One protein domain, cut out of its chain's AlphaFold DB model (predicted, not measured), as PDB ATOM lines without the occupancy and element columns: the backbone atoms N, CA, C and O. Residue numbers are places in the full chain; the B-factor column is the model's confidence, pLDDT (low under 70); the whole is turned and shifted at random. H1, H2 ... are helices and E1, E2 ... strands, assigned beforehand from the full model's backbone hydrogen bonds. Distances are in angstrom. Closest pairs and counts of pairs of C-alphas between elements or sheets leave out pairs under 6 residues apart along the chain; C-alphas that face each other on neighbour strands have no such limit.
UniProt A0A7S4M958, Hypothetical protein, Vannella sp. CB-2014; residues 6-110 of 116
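AT A GLANCE: This is residues 6 to 110 of the 116 residues of the protein "Hypothetical protein" of Vannella sp. CB-2014 (UniProt A0A7S4M958). A small head of three parallel strands, with H2 packed along one face and H3 and H4 forming a corner beside the sheet, is joined by a wide swinging loop, residues 22 to 61, to a lone helix, H1, far from the head. Residues 31 to 56 of that loop stick out, touching no other part. The printed part has 105 residues with four named helices and three named strands, in the order H1 E1 H2 E2 H3 H4 E3; the sheet runs E2 E1 E3, and the class is mixed, helices and strands. The whole is extended, with a radius of gyration of the C-alphas of 20.6 A and spans of 54 by 44 by 28 A.

HOW THE PARTS SIT: In the sheet, the inner strand E1, residues 62 to 66, has the edge strands E2, residues 81 to 83, and E3, residues 105 to 109, as parallel neighbours. E2 and E1 run at 34 degrees, with N 65 and O 81 within hydrogen-bond range at 3.0 A. E1 and E3 run at 35 degrees, with N 106 and O 62 within hydrogen-bond range at 3.0 A. H2, residues 69 to 77, is on the sheet at a height of 8.7 A, over E2 and along the strands, at 14 degrees to E2 on the local plane, which is fitted to only just enough C-alphas, 6; 2 of its C-alphas fall on E1, only just too few to lie over it. The closest C-alphas of H2 and E2 are those of Leu 72 and Thr 82, 6.1 A apart. E1, H2, E2 form a strand-helix-strand unit, two parallel neighbour strands with a helix between, with a right-handed crossover. H3, residues 85 to 93, is not on the sheet. H4, residues 95 to 104, only grazes it with residues 101 to 104, and only just, with 5 pairs of C-alphas within 10 A. H3 and H4 only just touch, only at the corner, with 3 pairs of C-alphas within 8 A, the closest being Phe 91 and Phe 98 at 5.6 A; they run opposite ways at a steep tilt of 63 degrees. E2, H3, H4, E3 form a split unit, with E1 between its strands, also right-handed in its crossover. H1, residues 6 to 21, is not on the sheet and touches no helix. Every O i to N i+4 pair is within hydrogen-bond range in H1, H2 and H4; in H3 it is 4 of 5.

IN THESE COORDINATES: H1 begins at C-alpha 6, (-32.350, 26.611, 65.325), and is 22.8 A long. E1 begins at C-alpha 62, (-2.386, 15.330, 81.407), and measures 13.1 A; E2 measures 7.0 A. H2, H3 and H4 measure 12.6 A, 13.2 A and 14.6 A. E3, 12.0 A, ends at C-alpha 109, (-5.015, 1.642, 81.281).

THE WHOLE: The two C-alphas farthest apart, those of Glu 6 and Lys 93, are 55.2 A apart. The printed part has no cut. The link from H1 to E1, 40 residues, is long; the other links are tight. The mean pLDDT of the printed part is 72.9, and 35 residues are under 70, among them 44 to 63 and 102 to 110.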
ATOM      1  N   GLU A   6     -32.042  25.215  65.005       86.12
ATOM      2  CA  GLU A   6     -32.350  26.611  65.325       86.12
ATOM      3  C   GLU A   6     -32.744  26.791  66.794       86.12
ATOM      4  O   GLU A   6     -32.263  27.706  67.469       86.12
ATOM      5  N   THR A   7     -33.554  25.867  67.323       85.88
ATOM      6  CA  THR A   7     -33.946  25.882  68.739       85.88
ATOM      7  C   THR A   7     -32.751  25.660  69.661       85.88
ATOM      8  O   THR A   7     -32.630  26.349  70.676       85.88
ATOM      9  N   LEU A   8     -31.818  24.783  69.276       83.00
ATOM     10  CA  LEU A   8     -30.580  24.554  70.019       83.00
ATOM     11  C   LEU A   8     -29.687  25.803  70.016       83.00
ATOM     12  O   LEU A   8     -29.215  26.223  71.071       83.00
ATOM     13  N   SER A   9     -29.486  26.434  68.853       85.69
ATOM     14  CA  SER A   9     -28.671  27.652  68.763       85.69
ATOM     15  C   SER A   9     -29.268  28.813  69.555       85.69
ATOM     16  O   SER A   9     -28.538  29.544  70.221       85.69
ATOM     17  N   ALA A  10     -30.596  28.953  69.543       88.00
ATOM     18  CA  ALA A  10     -31.283  29.984  70.309       88.00
ATOM     19  C   ALA A  10     -31.165  29.749  71.824       88.00
ATOM     20  O   ALA A  10     -30.993  30.703  72.584       88.00
ATOM     21  N   ALA A  11     -31.231  28.493  72.277       86.00
ATOM     22  CA  ALA A  11     -31.026  28.143  73.681       86.00
ATOM     23  C   ALA A  11     -29.583  28.418  74.134       86.00
ATOM     24  O   ALA A  11     -29.383  29.040  75.176       86.00
ATOM     25  N   LEU A  12     -28.585  28.039  73.326       86.00
ATOM     26  CA  LEU A  12     -27.173  28.310  73.615       86.00
ATOM     27  C   LEU A  12     -26.879  29.812  73.698       86.00
ATOM     28  O   LEU A  12     -26.198  30.249  74.621       86.00
ATOM     29  N   ALA A  13     -27.438  30.616  72.788       88.06
ATOM     30  CA  ALA A  13     -27.267  32.067  72.810       88.06
ATOM     31  C   ALA A  13     -27.811  32.698  74.104       88.06
ATOM     32  O   ALA A  13     -27.177  33.584  74.672       88.06
ATOM     33  N   LYS A  14     -28.952  32.211  74.610       88.88
ATOM     34  CA  LYS A  14     -29.518  32.668  75.891       88.88
ATOM     35  C   LYS A  14     -28.625  32.313  77.078       88.88
ATOM     36  O   LYS A  14     -28.434  33.148  77.955       88.88
ATOM     37  N   VAL A  15     -28.073  31.097  77.100       87.00
ATOM     38  CA  VAL A  15     -27.153  30.656  78.164       87.00
ATOM     39  C   VAL A  15     -25.883  31.510  78.170       87.00
ATOM     40  O   VAL A  15     -25.464  31.964  79.231       87.00
ATOM     41  N   LEU A  16     -25.315  31.795  76.994       86.50
ATOM     42  CA  LEU A  16     -24.132  32.652  76.868       86.50
ATOM     43  C   LEU A  16     -24.395  34.088  77.338       86.50
ATOM     44  O   LEU A  16     -23.552  34.677  78.008       86.50
ATOM     45  N   LEU A  17     -25.565  34.641  77.015       89.44
ATOM     46  CA  LEU A  17     -25.935  35.993  77.423       89.44
ATOM     47  C   LEU A  17     -26.094  36.090  78.949       89.44
ATOM     48  O   LEU A  17     -25.541  36.994  79.566       89.44
ATOM     49  N   PHE A  18     -26.742  35.098  79.568       86.88
ATOM     50  CA  PHE A  18     -26.875  35.017  81.026       86.88
ATOM     51  C   PHE A  18     -25.523  34.846  81.743       86.88
ATOM     52  O   PHE A  18     -25.296  35.437  82.798       86.88
ATOM     53  N   SER A  19     -24.614  34.060  81.162       85.25
ATOM     54  CA  SER A  19     -23.246  33.885  81.667       85.25
ATOM     55  C   SER A  19     -22.461  35.204  81.649       85.25
ATOM     56  O   SER A  19     -21.806  35.561  82.629       85.25
ATOM     57  N   ALA A  20     -22.590  35.980  80.566       84.44
ATOM     58  CA  ALA A  20     -21.932  37.277  80.424       84.44
ATOM     59  C   ALA A  20     -22.481  38.341  81.393       84.44
ATOM     60  O   ALA A  20     -21.717  39.163  81.899       84.44
ATOM     61  N   GLU A  21     -23.787  38.322  81.674       90.44
ATOM     62  CA  GLU A  21     -24.424  39.230  82.639       90.44
ATOM     63  C   GLU A  21     -24.061  38.899  84.097       90.44
ATOM     64  O   GLU A  21     -23.987  39.795  84.942       90.44
ATOM     65  N   HIS A  22     -23.793  37.624  84.401       85.62
ATOM     66  CA  HIS A  22     -23.479  37.148  85.748       85.62
ATOM     67  C   HIS A  22     -22.145  36.391  85.809       85.62
ATOM     68  O   HIS A  22     -22.130  35.180  86.046       85.62
ATOM     69  N   PRO A  23     -21.006  37.097  85.678       82.50
ATOM     70  CA  PRO A  23     -19.699  36.461  85.673       82.50
ATOM     71  C   PRO A  23     -19.413  35.765  87.010       82.50
ATOM     72  O   PRO A  23     -19.434  36.375  88.086       82.50
ATOM     73  N   ARG A  24     -19.113  34.466  86.941       82.31
ATOM     74  CA  ARG A  24     -18.708  33.635  88.082       82.31
ATOM     75  C   ARG A  24     -17.186  33.498  88.127       82.31
ATOM     76  O   ARG A  24     -16.499  33.661  87.130       82.31
ATOM     77  N   ARG A  25     -16.631  33.176  89.300       81.25
ATOM     78  CA  ARG A  25     -15.175  32.975  89.493       81.25
ATOM     79  C   ARG A  25     -14.680  31.577  89.076       81.25
ATOM     80  O   ARG A  25     -13.667  31.120  89.598       81.25
ATOM     81  N   PHE A  26     -15.415  30.868  88.224       80.88
ATOM     82  CA  PHE A  26     -15.071  29.519  87.773       80.88
ATOM     83  C   PHE A  26     -15.513  29.306  86.322       80.88
ATOM     84  O   PHE A  26     -16.435  29.976  85.861       80.88
ATOM     85  N   ASP A  27     -14.879  28.352  85.642       74.81
ATOM     86  CA  ASP A  27     -15.214  27.983  84.267       74.81
ATOM     87  C   ASP A  27     -16.539  27.208  84.229       74.81
ATOM     88  O   ASP A  27     -16.674  26.128  84.814       74.81
ATOM     89  N   GLU A  28     -17.543  27.769  83.561       76.19
ATOM     90  CA  GLU A  28     -18.869  27.162  83.477       76.19
ATOM     91  C   GLU A  28     -18.856  25.935  82.555       76.19
ATOM     92  O   GLU A  28     -18.353  25.971  81.434       76.19
ATOM     93  N   THR A  29     -19.427  24.826  83.030       75.12
ATOM     94  CA  THR A  29     -19.596  23.599  82.240       75.12
ATOM     95  C   THR A  29     -21.062  23.462  81.845       75.12
ATOM     96  O   THR A  29     -21.940  23.520  82.705       75.12
ATOM     97  N   VAL A  30     -21.328  23.268  80.552       74.75
ATOM     98  CA  VAL A  30     -22.676  23.032  80.019       74.75
ATOM     99  C   VAL A  30     -22.768  21.582  79.560       74.75
ATOM    100  O   VAL A  30     -22.005  21.153  78.698       74.75
ATOM    101  N   GLU A  31     -23.710  20.829  80.124       73.25
ATOM    102  CA  GLU A  31     -23.986  19.449  79.723       73.25
ATOM    103  C   GLU A  31     -25.247  19.393  78.853       73.25
ATOM    104  O   GLU A  31     -26.296  19.927  79.217       73.25
ATOM    105  N   LEU A  32     -25.150  18.738  77.692       75.75
ATOM    106  CA  LEU A  32     -26.290  18.475  76.817       75.75
ATOM    107  C   LEU A  32     -26.787  17.049  77.057       75.75
ATOM    108  O   LEU A  32     -26.121  16.084  76.686       75.75
ATOM    109  N   GLN A  33     -27.981  16.917  77.630       75.94
ATOM    110  CA  GLN A  33     -28.642  15.626  77.781       75.94
ATOM    111  C   GLN A  33     -29.659  15.418  76.658       75.94
ATOM    112  O   GLN A  33     -30.596  16.199  76.496       75.94
ATOM    113  N   VAL A  34     -29.497  14.334  75.901       77.19
ATOM    114  CA  VAL A  34     -30.443  13.927  74.857       77.19
ATOM    115  C   VAL A  34     -31.182  12.684  75.330       77.19
ATOM    116  O   VAL A  34     -30.568  11.653  75.598       77.19
ATOM    117  N   VAL A  35     -32.507  12.780  75.438       75.88
ATOM    118  CA  VAL A  35     -33.369  11.641  75.770       75.88
ATOM    119  C   VAL A  35     -33.945  11.077  74.478       75.88
ATOM    120  O   VAL A  35     -34.689  11.751  73.767       75.88
ATOM    121  N   LEU A  36     -33.583   9.834  74.166       73.19
ATOM    122  CA  LEU A  36     -34.091   9.124  72.998       73.19
ATOM    123  C   LEU A  36     -35.328   8.324  73.402       73.19
ATOM    124  O   LEU A  36     -35.251   7.399  74.208       73.19
ATOM    125  N   HIS A  37     -36.480   8.683  72.842       78.31
ATOM    126  CA  HIS A  37     -37.718   7.938  73.046       78.31
ATOM    127  C   HIS A  37     -37.831   6.809  72.012       78.31
ATOM    128  O   HIS A  37     -37.671   7.053  70.818       78.31
ATOM    129  N   GLY A  38     -38.139   5.588  72.467       74.06
ATOM    130  CA  GLY A  38     -38.434   4.444  71.593       74.06
ATOM    131  C   GLY A  38     -37.260   3.516  71.269       74.06
ATOM    132  O   GLY A  38     -37.386   2.708  70.354       74.06
ATOM    133  N   ILE A  39     -36.136   3.606  71.991       69.88
ATOM    134  CA  ILE A  39     -34.999   2.690  71.820       69.88
ATOM    135  C   ILE A  39     -34.696   1.993  73.148       69.88
ATOM    136  O   ILE A  39     -34.431   2.651  74.153       69.88
ATOM    137  N   ASP A  40     -34.721   0.658  73.136       73.31
ATOM    138  CA  ASP A  40     -34.369  -0.178  74.284       73.31
ATOM    139  C   ASP A  40     -32.840  -0.373  74.334       73.31
ATOM    140  O   ASP A  40     -32.298  -1.105  73.498       73.31
ATOM    141  N   PRO A  41     -32.118   0.181  75.331       70.50
ATOM    142  CA  PRO A  41     -30.652   0.097  75.412       70.50
ATOM    143  C   PRO A  41     -30.123  -1.335  75.612       70.50
ATOM    144  O   PRO A  41     -28.925  -1.589  75.497       70.50
ATOM    145  N   ILE A  42     -31.019  -2.279  75.921       68.06
ATOM    146  CA  ILE A  42     -30.719  -3.699  76.121       68.06
ATOM    147  C   ILE A  42     -30.848  -4.489  74.810       68.06
ATOM    148  O   ILE A  42     -30.044  -5.387  74.567       68.06
ATOM    149  N   ARG A  43     -31.835  -4.166  73.958       70.62
ATOM    150  CA  ARG A  43     -32.045  -4.853  72.668       70.62
ATOM    151  C   ARG A  43     -31.206  -4.251  71.545       70.62
ATOM    152  O   ARG A  43     -30.752  -5.004  70.692       70.62
ATOM    153  N   ASP A  44     -30.970  -2.938  71.559       69.38
ATOM    154  CA  ASP A  44     -30.253  -2.234  70.494       69.38
ATOM    155  C   ASP A  44     -28.921  -1.668  71.007       69.38
ATOM    156  O   ASP A  44     -28.769  -0.503  71.379       69.38
ATOM    157  N   ARG A  45     -27.912  -2.543  71.048       64.38
ATOM    158  CA  ARG A  45     -26.559  -2.266  71.563       64.38
ATOM    159  C   ARG A  45     -25.696  -1.441  70.589       64.38
ATOM    160  O   ARG A  45     -24.490  -1.643  70.511       64.38
ATOM    161  N   ARG A  46     -26.317  -0.561  69.798       66.06
ATOM    162  CA  ARG A  46     -25.688   0.166  68.679       66.06
ATOM    163  C   ARG A  46     -25.190   1.563  69.042       66.06
ATOM    164  O   ARG A  46     -24.559   2.214  68.215       66.06
ATOM    165  N   PHE A  47     -25.417   2.018  70.273       55.47
ATOM    166  CA  PHE A  47     -24.855   3.278  70.765       55.47
ATOM    167  C   PHE A  47     -23.387   3.112  71.162       55.47
ATOM    168  O   PHE A  47     -23.015   3.192  72.328       55.47
ATOM    169  N   SER A  48     -22.547   2.869  70.166       57.19
ATOM    170  CA  SER A  48     -21.096   3.001  70.248       57.19
ATOM    171  C   SER A  48     -20.650   3.924  69.119       57.19
ATOM    172  O   SER A  48     -19.960   3.510  68.192       57.19
ATOM    173  N   GLY A  49     -21.138   5.163  69.147       59.34
ATOM    174  CA  GLY A  49     -20.631   6.238  68.306       59.34
ATOM    175  C   GLY A  49     -19.737   7.125  69.155       59.34
ATOM    176  O   GLY A  49     -20.213   7.732  70.113       59.34
ATOM    177  N   THR A  50     -18.450   7.187  68.835       61.31
ATOM    178  CA  THR A  50     -17.567   8.205  69.401       61.31
ATOM    179  C   THR A  50     -17.923   9.525  68.727       61.31
ATOM    180  O   THR A  50     -17.790   9.652  67.514       61.31
ATOM    181  N   VAL A  51     -18.442  10.486  69.490       64.44
ATOM    182  CA  VAL A  51     -18.701  11.838  68.982       64.44
ATOM    183  C   VAL A  51     -17.481  12.681  69.304       64.44
ATOM    184  O   VAL A  51     -17.206  12.960  70.471       64.44
ATOM    185  N   GLU A  52     -16.740  13.074  68.273       63.22
ATOM    186  CA  GLU A  52     -15.667  14.049  68.425       63.22
ATOM    187  C   GLU A  52     -16.279  15.442  68.552       63.22
ATOM    188  O   GLU A  52     -16.957  15.943  67.651       63.22
ATOM    189  N   LEU A  53     -16.075  16.061  69.712       65.38
ATOM    190  CA  LEU A  53     -16.462  17.446  69.924       65.38
ATOM    191  C   LEU A  53     -15.398  18.357  69.294       65.38
ATOM    192  O   LEU A  53     -14.209  18.144  69.525       65.38
ATOM    193  N   PRO A  54     -15.792  19.406  68.551       69.50
ATOM    194  CA  PRO A  54     -14.844  20.319  67.910       69.50
ATOM    195  C   PRO A  54     -14.046  21.166  68.914       69.50
ATOM    196  O   PRO A  54     -13.032  21.754  68.550       69.50
ATOM    197  N   HIS A  55     -14.497  21.251  70.170       69.06
ATOM    198  CA  HIS A  55     -13.807  21.967  71.235       69.06
ATOM    199  C   HIS A  55     -13.370  21.000  72.334       69.06
ATOM    200  O   HIS A  55     -14.179  20.229  72.853       69.06
ATOM    201  N   ALA A  56     -12.090  21.057  72.706       64.38
ATOM    202  CA  ALA A  56     -11.546  20.244  73.781       64.38
ATOM    203  C   ALA A  56     -12.162  20.670  75.123       64.38
ATOM    204  O   ALA A  56     -11.892  21.760  75.619       64.38
ATOM    205  N   CYS A  57     -12.956  19.793  75.742       62.88
ATOM    206  CA  CYS A  57     -13.609  20.078  77.025       62.88
ATOM    207  C   CYS A  57     -12.622  20.319  78.182       62.88
ATOM    208  O   CYS A  57     -13.010  20.866  79.211       62.88
ATOM    209  N   LYS A  58     -11.359  19.886  78.047       62.47
ATOM    210  CA  LYS A  58     -10.279  20.150  79.008       62.47
ATOM    211  C   LYS A  58      -8.974  20.449  78.263       62.47
ATOM    212  O   LYS A  58      -8.375  19.510  77.744       62.47
ATOM    213  N   PRO A  59      -8.511  21.712  78.228       61.84
ATOM    214  CA  PRO A  59      -7.323  22.093  77.461       61.84
ATOM    215  C   PRO A  59      -6.017  21.495  78.013       61.84
ATOM    216  O   PRO A  59      -5.103  21.236  77.242       61.84
ATOM    217  N   ASN A  60      -5.942  21.211  79.320       64.00
ATOM    218  CA  ASN A  60      -4.730  20.712  79.990       64.00
ATOM    219  C   ASN A  60      -4.944  19.320  80.600       64.00
ATOM    220  O   ASN A  60      -4.688  19.100  81.786       64.00
ATOM    221  N   LEU A  61      -5.492  18.383  79.827       64.62
ATOM    222  CA  LEU A  61      -5.638  17.012  80.300       64.62
ATOM    223  C   LEU A  61      -4.291  16.288  80.199       64.62
ATOM    224  O   LEU A  61      -3.870  15.889  79.117       64.62
ATOM    225  N   LEU A  62      -3.613  16.118  81.335       63.72
ATOM    226  CA  LEU A  62      -2.386  15.330  81.407       63.72
ATOM    227  C   LEU A  62      -2.746  13.839  81.373       63.72
ATOM    228  O   LEU A  62      -3.413  13.321  82.277       63.72
ATOM    229  N   VAL A  63      -2.321  13.155  80.312       68.25
ATOM    230  CA  VAL A  63      -2.468  11.704  80.151       68.25
ATOM    231  C   VAL A  63      -1.155  11.048  80.527       68.25
ATOM    232  O   VAL A  63      -0.102  11.436  80.031       68.25
ATOM    233  N   CYS A  64      -1.229  10.030  81.379       70.00
ATOM    234  CA  CYS A  64      -0.081   9.190  81.676       70.00
ATOM    235  C   CYS A  64      -0.355   7.740  81.277       70.00
ATOM    236  O   CYS A  64      -1.415   7.181  81.592       70.00
ATOM    237  N   VAL A  65       0.626   7.140  80.604       73.19
ATOM    238  CA  VAL A  65       0.596   5.753  80.149       73.19
ATOM    239  C   VAL A  65       1.247   4.840  81.181       73.19
ATOM    240  O   VAL A  65       2.394   5.030  81.586       73.19
ATOM    241  N   LEU A  66       0.503   3.807  81.580       72.00
ATOM    242  CA  LEU A  66       0.974   2.732  82.450       72.00
ATOM    243  C   LEU A  66       0.958   1.423  81.650       72.00
ATOM    244  O   LEU A  66      -0.122   0.929  81.313       72.00
ATOM    245  N   GLY A  67       2.128   0.860  81.346       70.44
ATOM    246  CA  GLY A  67       2.244  -0.310  80.472       70.44
ATOM    247  C   GLY A  67       3.548  -1.095  80.635       70.44
ATOM    248  O   GLY A  67       4.393  -0.756  81.461       70.44
ATOM    249  N   CYS A  68       3.667  -2.181  79.866       68.50
ATOM    250  CA  CYS A  68       4.895  -2.961  79.682       68.50
ATOM    251  C   CYS A  68       5.960  -2.158  78.923       68.50
ATOM    252  O   CYS A  68       5.621  -1.180  78.262       68.50
ATOM    253  N   ASP A  69       7.221  -2.597  78.991       74.94
ATOM    254  CA  ASP A  69       8.373  -1.870  78.436       74.94
ATOM    255  C   ASP A  69       8.199  -1.479  76.960       74.94
ATOM    256  O   ASP A  69       8.547  -0.363  76.590       74.94
ATOM    257  N   GLU A  70       7.560  -2.327  76.149       76.69
ATOM    258  CA  GLU A  70       7.235  -2.039  74.742       76.69
ATOM    259  C   GLU A  70       6.315  -0.810  74.593       76.69
ATOM    260  O   GLU A  70       6.639   0.132  73.874       76.69
ATOM    261  N   HIS A  71       5.228  -0.738  75.367       72.44
ATOM    262  CA  HIS A  71       4.305   0.407  75.347       72.44
ATOM    263  C   HIS A  71       4.919   1.680  75.941       72.44
ATOM    264  O   HIS A  71       4.486   2.785  75.623       72.44
ATOM    265  N   LEU A  72       5.900   1.544  76.843       73.31
ATOM    266  CA  LEU A  72       6.621   2.692  77.395       73.31
ATOM    267  C   LEU A  72       7.545   3.313  76.343       73.31
ATOM    268  O   LEU A  72       7.711   4.529  76.346       73.31
ATOM    269  N   VAL A  73       8.131   2.505  75.453       80.75
ATOM    270  CA  VAL A  73       8.943   3.004  74.335       80.75
ATOM    271  C   VAL A  73       8.067   3.785  73.358       80.75
ATOM    272  O   VAL A  73       8.347   4.957  73.122       80.75
ATOM    273  N   GLU A  74       6.953   3.207  72.904       78.75
ATOM    274  CA  GLU A  74       6.014   3.879  71.990       78.75
ATOM    275  C   GLU A  74       5.450   5.179  72.587       78.75
ATOM    276  O   GLU A  74       5.404   6.222  71.936       78.75
ATOM    277  N   ALA A  75       5.060   5.159  73.865       75.50
ATOM    278  CA  ALA A  75       4.521   6.341  74.531       75.50
ATOM    279  C   ALA A  75       5.576   7.444  74.730       75.50
ATOM    280  O   ALA A  75       5.241   8.626  74.641       75.50
ATOM    281  N   ARG A  76       6.848   7.085  74.952       79.94
ATOM    282  CA  ARG A  76       7.954   8.055  75.035       79.94
ATOM    283  C   ARG A  76       8.271   8.681  73.685       79.94
ATOM    284  O   ARG A  76       8.556   9.874  73.643       79.94
ATOM    285  N   GLU A  77       8.187   7.917  72.600       81.69
ATOM    286  CA  GLU A  77       8.332   8.444  71.237       81.69
ATOM    287  C   GLU A  77       7.217   9.444  70.893       81.69
ATOM    288  O   GLU A  77       7.467  10.454  70.237       81.69
ATOM    289  N   LEU A  78       6.010   9.218  71.418       78.44
ATOM    290  CA  LEU A  78       4.868  10.134  71.313       78.44
ATOM    291  C   LEU A  78       4.923  11.319  72.300       78.44
ATOM    292  O   LEU A  78       4.018  12.155  72.296       78.44
ATOM    293  N   GLY A  79       5.957  11.409  73.146       76.50
ATOM    294  CA  GLY A  79       6.131  12.490  74.122       76.50
ATOM    295  C   GLY A  79       5.153  12.449  75.303       76.50
ATOM    296  O   GLY A  79       4.905  13.481  75.923       76.50
ATOM    297  N   LEU A  80       4.575  11.283  75.606       75.31
ATOM    298  CA  LEU A  80       3.656  11.090  76.729       75.31
ATOM    299  C   LEU A  80       4.417  10.734  78.011       75.31
ATOM    300  O   LEU A  80       5.405  10.000  77.985       75.31
ATOM    301  N   ASP A  81       3.911  11.194  79.157       75.50
ATOM    302  CA  ASP A  81       4.458  10.821  80.461       75.50
ATOM    303  C   ASP A  81       4.195   9.334  80.743       75.50
ATOM    304  O   ASP A  81       3.054   8.858  80.709       75.50
ATOM    305  N   THR A  82       5.252   8.589  81.063       72.94
ATOM    306  CA  THR A  82       5.190   7.139  81.292       72.94
ATOM    307  C   THR A  82       5.706   6.773  82.679       72.94
ATOM    308  O   THR A  82       6.794   7.222  83.037       72.94
ATOM    309  N   PHE A  83       5.009   5.896  83.411       73.75
ATOM    310  CA  PHE A  83       5.545   5.290  84.642       73.75
ATOM    311  C   PHE A  83       5.741   3.785  84.486       73.75
ATOM    312  O   PHE A  83       4.860   3.069  84.001       73.75
ATOM    313  N   SER A  84       6.883   3.300  84.966       72.19
ATOM    314  CA  SER A  84       7.224   1.875  84.948       72.19
ATOM    315  C   SER A  84       6.631   1.110  86.142       72.19
ATOM    316  O   SER A  84       6.246   1.672  87.174       72.19
ATOM    317  N   ALA A  85       6.571  -0.222  86.040       71.19
ATOM    318  CA  ALA A  85       6.039  -1.082  87.102       71.19
ATOM    319  C   ALA A  85       6.827  -0.985  88.426       71.19
ATOM    320  O   ALA A  85       6.268  -1.211  89.504       71.19
ATOM    321  N   SER A  86       8.116  -0.650  88.366       71.69
ATOM    322  CA  SER A  86       8.973  -0.412  89.532       71.69
ATOM    323  C   SER A  86       8.623   0.903  90.237       71.69
ATOM    324  O   SER A  86       8.503   0.925  91.464       71.69
ATOM    325  N   GLU A  87       8.358   1.971  89.483       72.00
ATOM    326  CA  GLU A  87       7.941   3.278  90.010       72.00
ATOM    327  C   GLU A  87       6.539   3.221  90.634       72.00
ATOM    328  O   GLU A  87       6.313   3.748  91.726       72.00
ATOM    329  N   LEU A  88       5.609   2.471  90.030       70.38
ATOM    330  CA  LEU A  88       4.268   2.247  90.587       70.38
ATOM    331  C   LEU A  88       4.297   1.582  91.972       70.38
ATOM    332  O   LEU A  88       3.495   1.926  92.847       70.38
ATOM    333  N   ARG A  89       5.242   0.663  92.216       72.31
ATOM    334  CA  ARG A  89       5.411   0.026  93.538       72.31
ATOM    335  C   ARG A  89       5.889   1.016  94.599       72.31
ATOM    336  O   ARG A  89       5.522   0.872  95.766       72.31
ATOM    337  N   PHE A  90       6.675   2.019  94.211       69.75
ATOM    338  CA  PHE A  90       7.106   3.095  95.102       69.75
ATOM    339  C   PHE A  90       5.944   4.041  95.443       69.75
ATOM    340  O   PHE A  90       5.720   4.345  96.618       69.75
ATOM    341  N   PHE A  91       5.127   4.414  94.452       68.38
ATOM    342  CA  PHE A  91       3.928   5.230  94.676       68.38
ATOM    343  C   PHE A  91       2.871   4.523  95.535       68.38
ATOM    344  O   PHE A  91       2.222   5.167  96.359       68.38
ATOM    345  N   GLY A  92       2.741   3.196  95.423       69.50
ATOM    346  CA  GLY A  92       1.811   2.405  96.239       69.50
ATOM    347  C   GLY A  92       2.109   2.443  97.744       69.50
ATOM    348  O   GLY A  92       1.186   2.372  98.557       69.50
ATOM    349  N   LYS A  93       3.380   2.614  98.132       77.56
ATOM    350  CA  LYS A  93       3.784   2.744  99.544       77.56
ATOM    351  C   LYS A  93       3.451   4.127 100.118       77.56
ATOM    352  O   LYS A  93       3.118   4.237 101.296       77.56
ATOM    353  N   ASN A  94       3.460   5.170  99.288       79.19
ATOM    354  CA  ASN A  94       3.221   6.556  99.695       79.19
ATOM    355  C   ASN A  94       1.843   7.062  99.244       79.19
ATOM    356  O   ASN A  94       1.698   7.734  98.223       79.19
ATOM    357  N   ARG A  95       0.817   6.832 100.077       74.50
ATOM    358  CA  ARG A  95      -0.579   7.233  99.792       74.50
ATOM    359  C   ARG A  95      -0.773   8.722  99.461       74.50
ATOM    360  O   ARG A  95      -1.717   9.051  98.748       74.50
ATOM    361  N   LYS A  96       0.067   9.622  99.988       80.12
ATOM    362  CA  LYS A  96      -0.024  11.073  99.718       80.12
ATOM    363  C   LYS A  96       0.371  11.408  98.278       80.12
ATOM    364  O   LYS A  96      -0.413  12.040  97.578       80.12
ATOM    365  N   LEU A  97       1.526  10.909  97.835       73.50
ATOM    366  CA  LEU A  97       2.015  11.098  96.468       73.50
ATOM    367  C   LEU A  97       1.050  10.473  95.460       73.50
ATOM    368  O   LEU A  97       0.701  11.110  94.477       73.50
ATOM    369  N   PHE A  98       0.520   9.283  95.761       75.25
ATOM    370  CA  PHE A  98      -0.467   8.624  94.903       75.25
ATOM    371  C   PHE A  98      -1.764   9.438  94.732       75.25
ATOM    372  O   PHE A  98      -2.327   9.498  93.641       75.25
ATOM    373  N   LYS A  99      -2.236  10.108  95.793       75.06
ATOM    374  CA  LYS A  99      -3.402  11.003  95.710       75.06
ATOM    375  C   LYS A  99      -3.121  12.256  94.879       75.06
ATOM    376  O   LYS A  99      -3.999  12.670  94.129       75.06
ATOM    377  N   GLN A 100      -1.927  12.837  94.994       74.88
ATOM    378  CA  GLN A 100      -1.521  13.995  94.187       74.88
ATOM    379  C   GLN A 100      -1.427  13.632  92.701       74.88
ATOM    380  O   GLN A 100      -1.993  14.325  91.863       74.88
ATOM    381  N   LEU A 101      -0.812  12.489  92.391       70.94
ATOM    382  CA  LEU A 101      -0.683  11.960  91.032       70.94
ATOM    383  C   LEU A 101      -2.050  11.729  90.371       70.94
ATOM    384  O   LEU A 101      -2.267  12.142  89.237       70.94
ATOM    385  N   ARG A 102      -3.009  11.163  91.114       66.12
ATOM    386  CA  ARG A 102      -4.375  10.913  90.625       66.12
ATOM    387  C   ARG A 102      -5.202  12.179  90.409       66.12
ATOM    388  O   ARG A 102      -6.168  12.146  89.656       66.12
ATOM    389  N   SER A 103      -4.862  13.268  91.091       67.25
ATOM    390  CA  SER A 103      -5.519  14.558  90.873       67.25
ATOM    391  C   SER A 103      -4.988  15.282  89.636       67.25
ATOM    392  O   SER A 103      -5.685  16.147  89.115       67.25
ATOM    393  N   LEU A 104      -3.764  14.962  89.206       63.34
ATOM    394  CA  LEU A 104      -3.087  15.601  88.080       63.34
ATOM    395  C   LEU A 104      -3.290  14.833  86.770       63.34
ATOM    396  O   LEU A 104      -3.504  15.459  85.739       63.34
ATOM    397  N   PHE A 105      -3.267  13.498  86.813       64.56
ATOM    398  CA  PHE A 105      -3.314  12.658  85.616       64.56
ATOM    399  C   PHE A 105      -4.650  11.930  85.448       64.56
ATOM    400  O   PHE A 105      -5.161  11.297  86.376       64.56
ATOM    401  N   TYR A 106      -5.172  11.941  84.219       58.34
ATOM    402  CA  TYR A 106      -6.200  10.997  83.788       58.34
ATOM    403  C   TYR A 106      -5.517   9.698  83.350       58.34
ATOM    404  O   TYR A 106      -4.729   9.678  82.406       58.34
ATOM    405  N   TYR A 107      -5.800   8.601  84.055       57.53
ATOM    406  CA  TYR A 107      -5.182   7.306  83.772       57.53
ATOM    407  C   TYR A 107      -5.931   6.570  82.665       57.53
ATOM    408  O   TYR A 107      -7.075   6.155  82.860       57.53
ATOM    409  N   TYR A 108      -5.254   6.322  81.547       48.91
ATOM    410  CA  TYR A 108      -5.691   5.340  80.561       48.91
ATOM    411  C   TYR A 108      -4.916   4.041  80.787       48.91
ATOM    412  O   TYR A 108      -3.696   3.981  80.646       48.91
ATOM    413  N   ARG A 109      -5.621   2.974  81.175       37.97
ATOM    414  CA  ARG A 109      -5.015   1.642  81.281       37.97
ATOM    415  C   ARG A 109      -4.908   1.076  79.864       37.97
ATOM    416  O   ARG A 109      -5.891   0.529  79.368       37.97
ATOM    417  N   ILE A 110      -3.740   1.178  79.220       39.47
ATOM    418  CA  ILE A 110      -3.471   0.619  77.872       39.47
ATOM    419  C   ILE A 110      -3.339  -0.916  77.923       39.47
ATOM    420  O   ILE A 110      -2.446  -1.520  77.354       39.47
TER     421      ILE A 110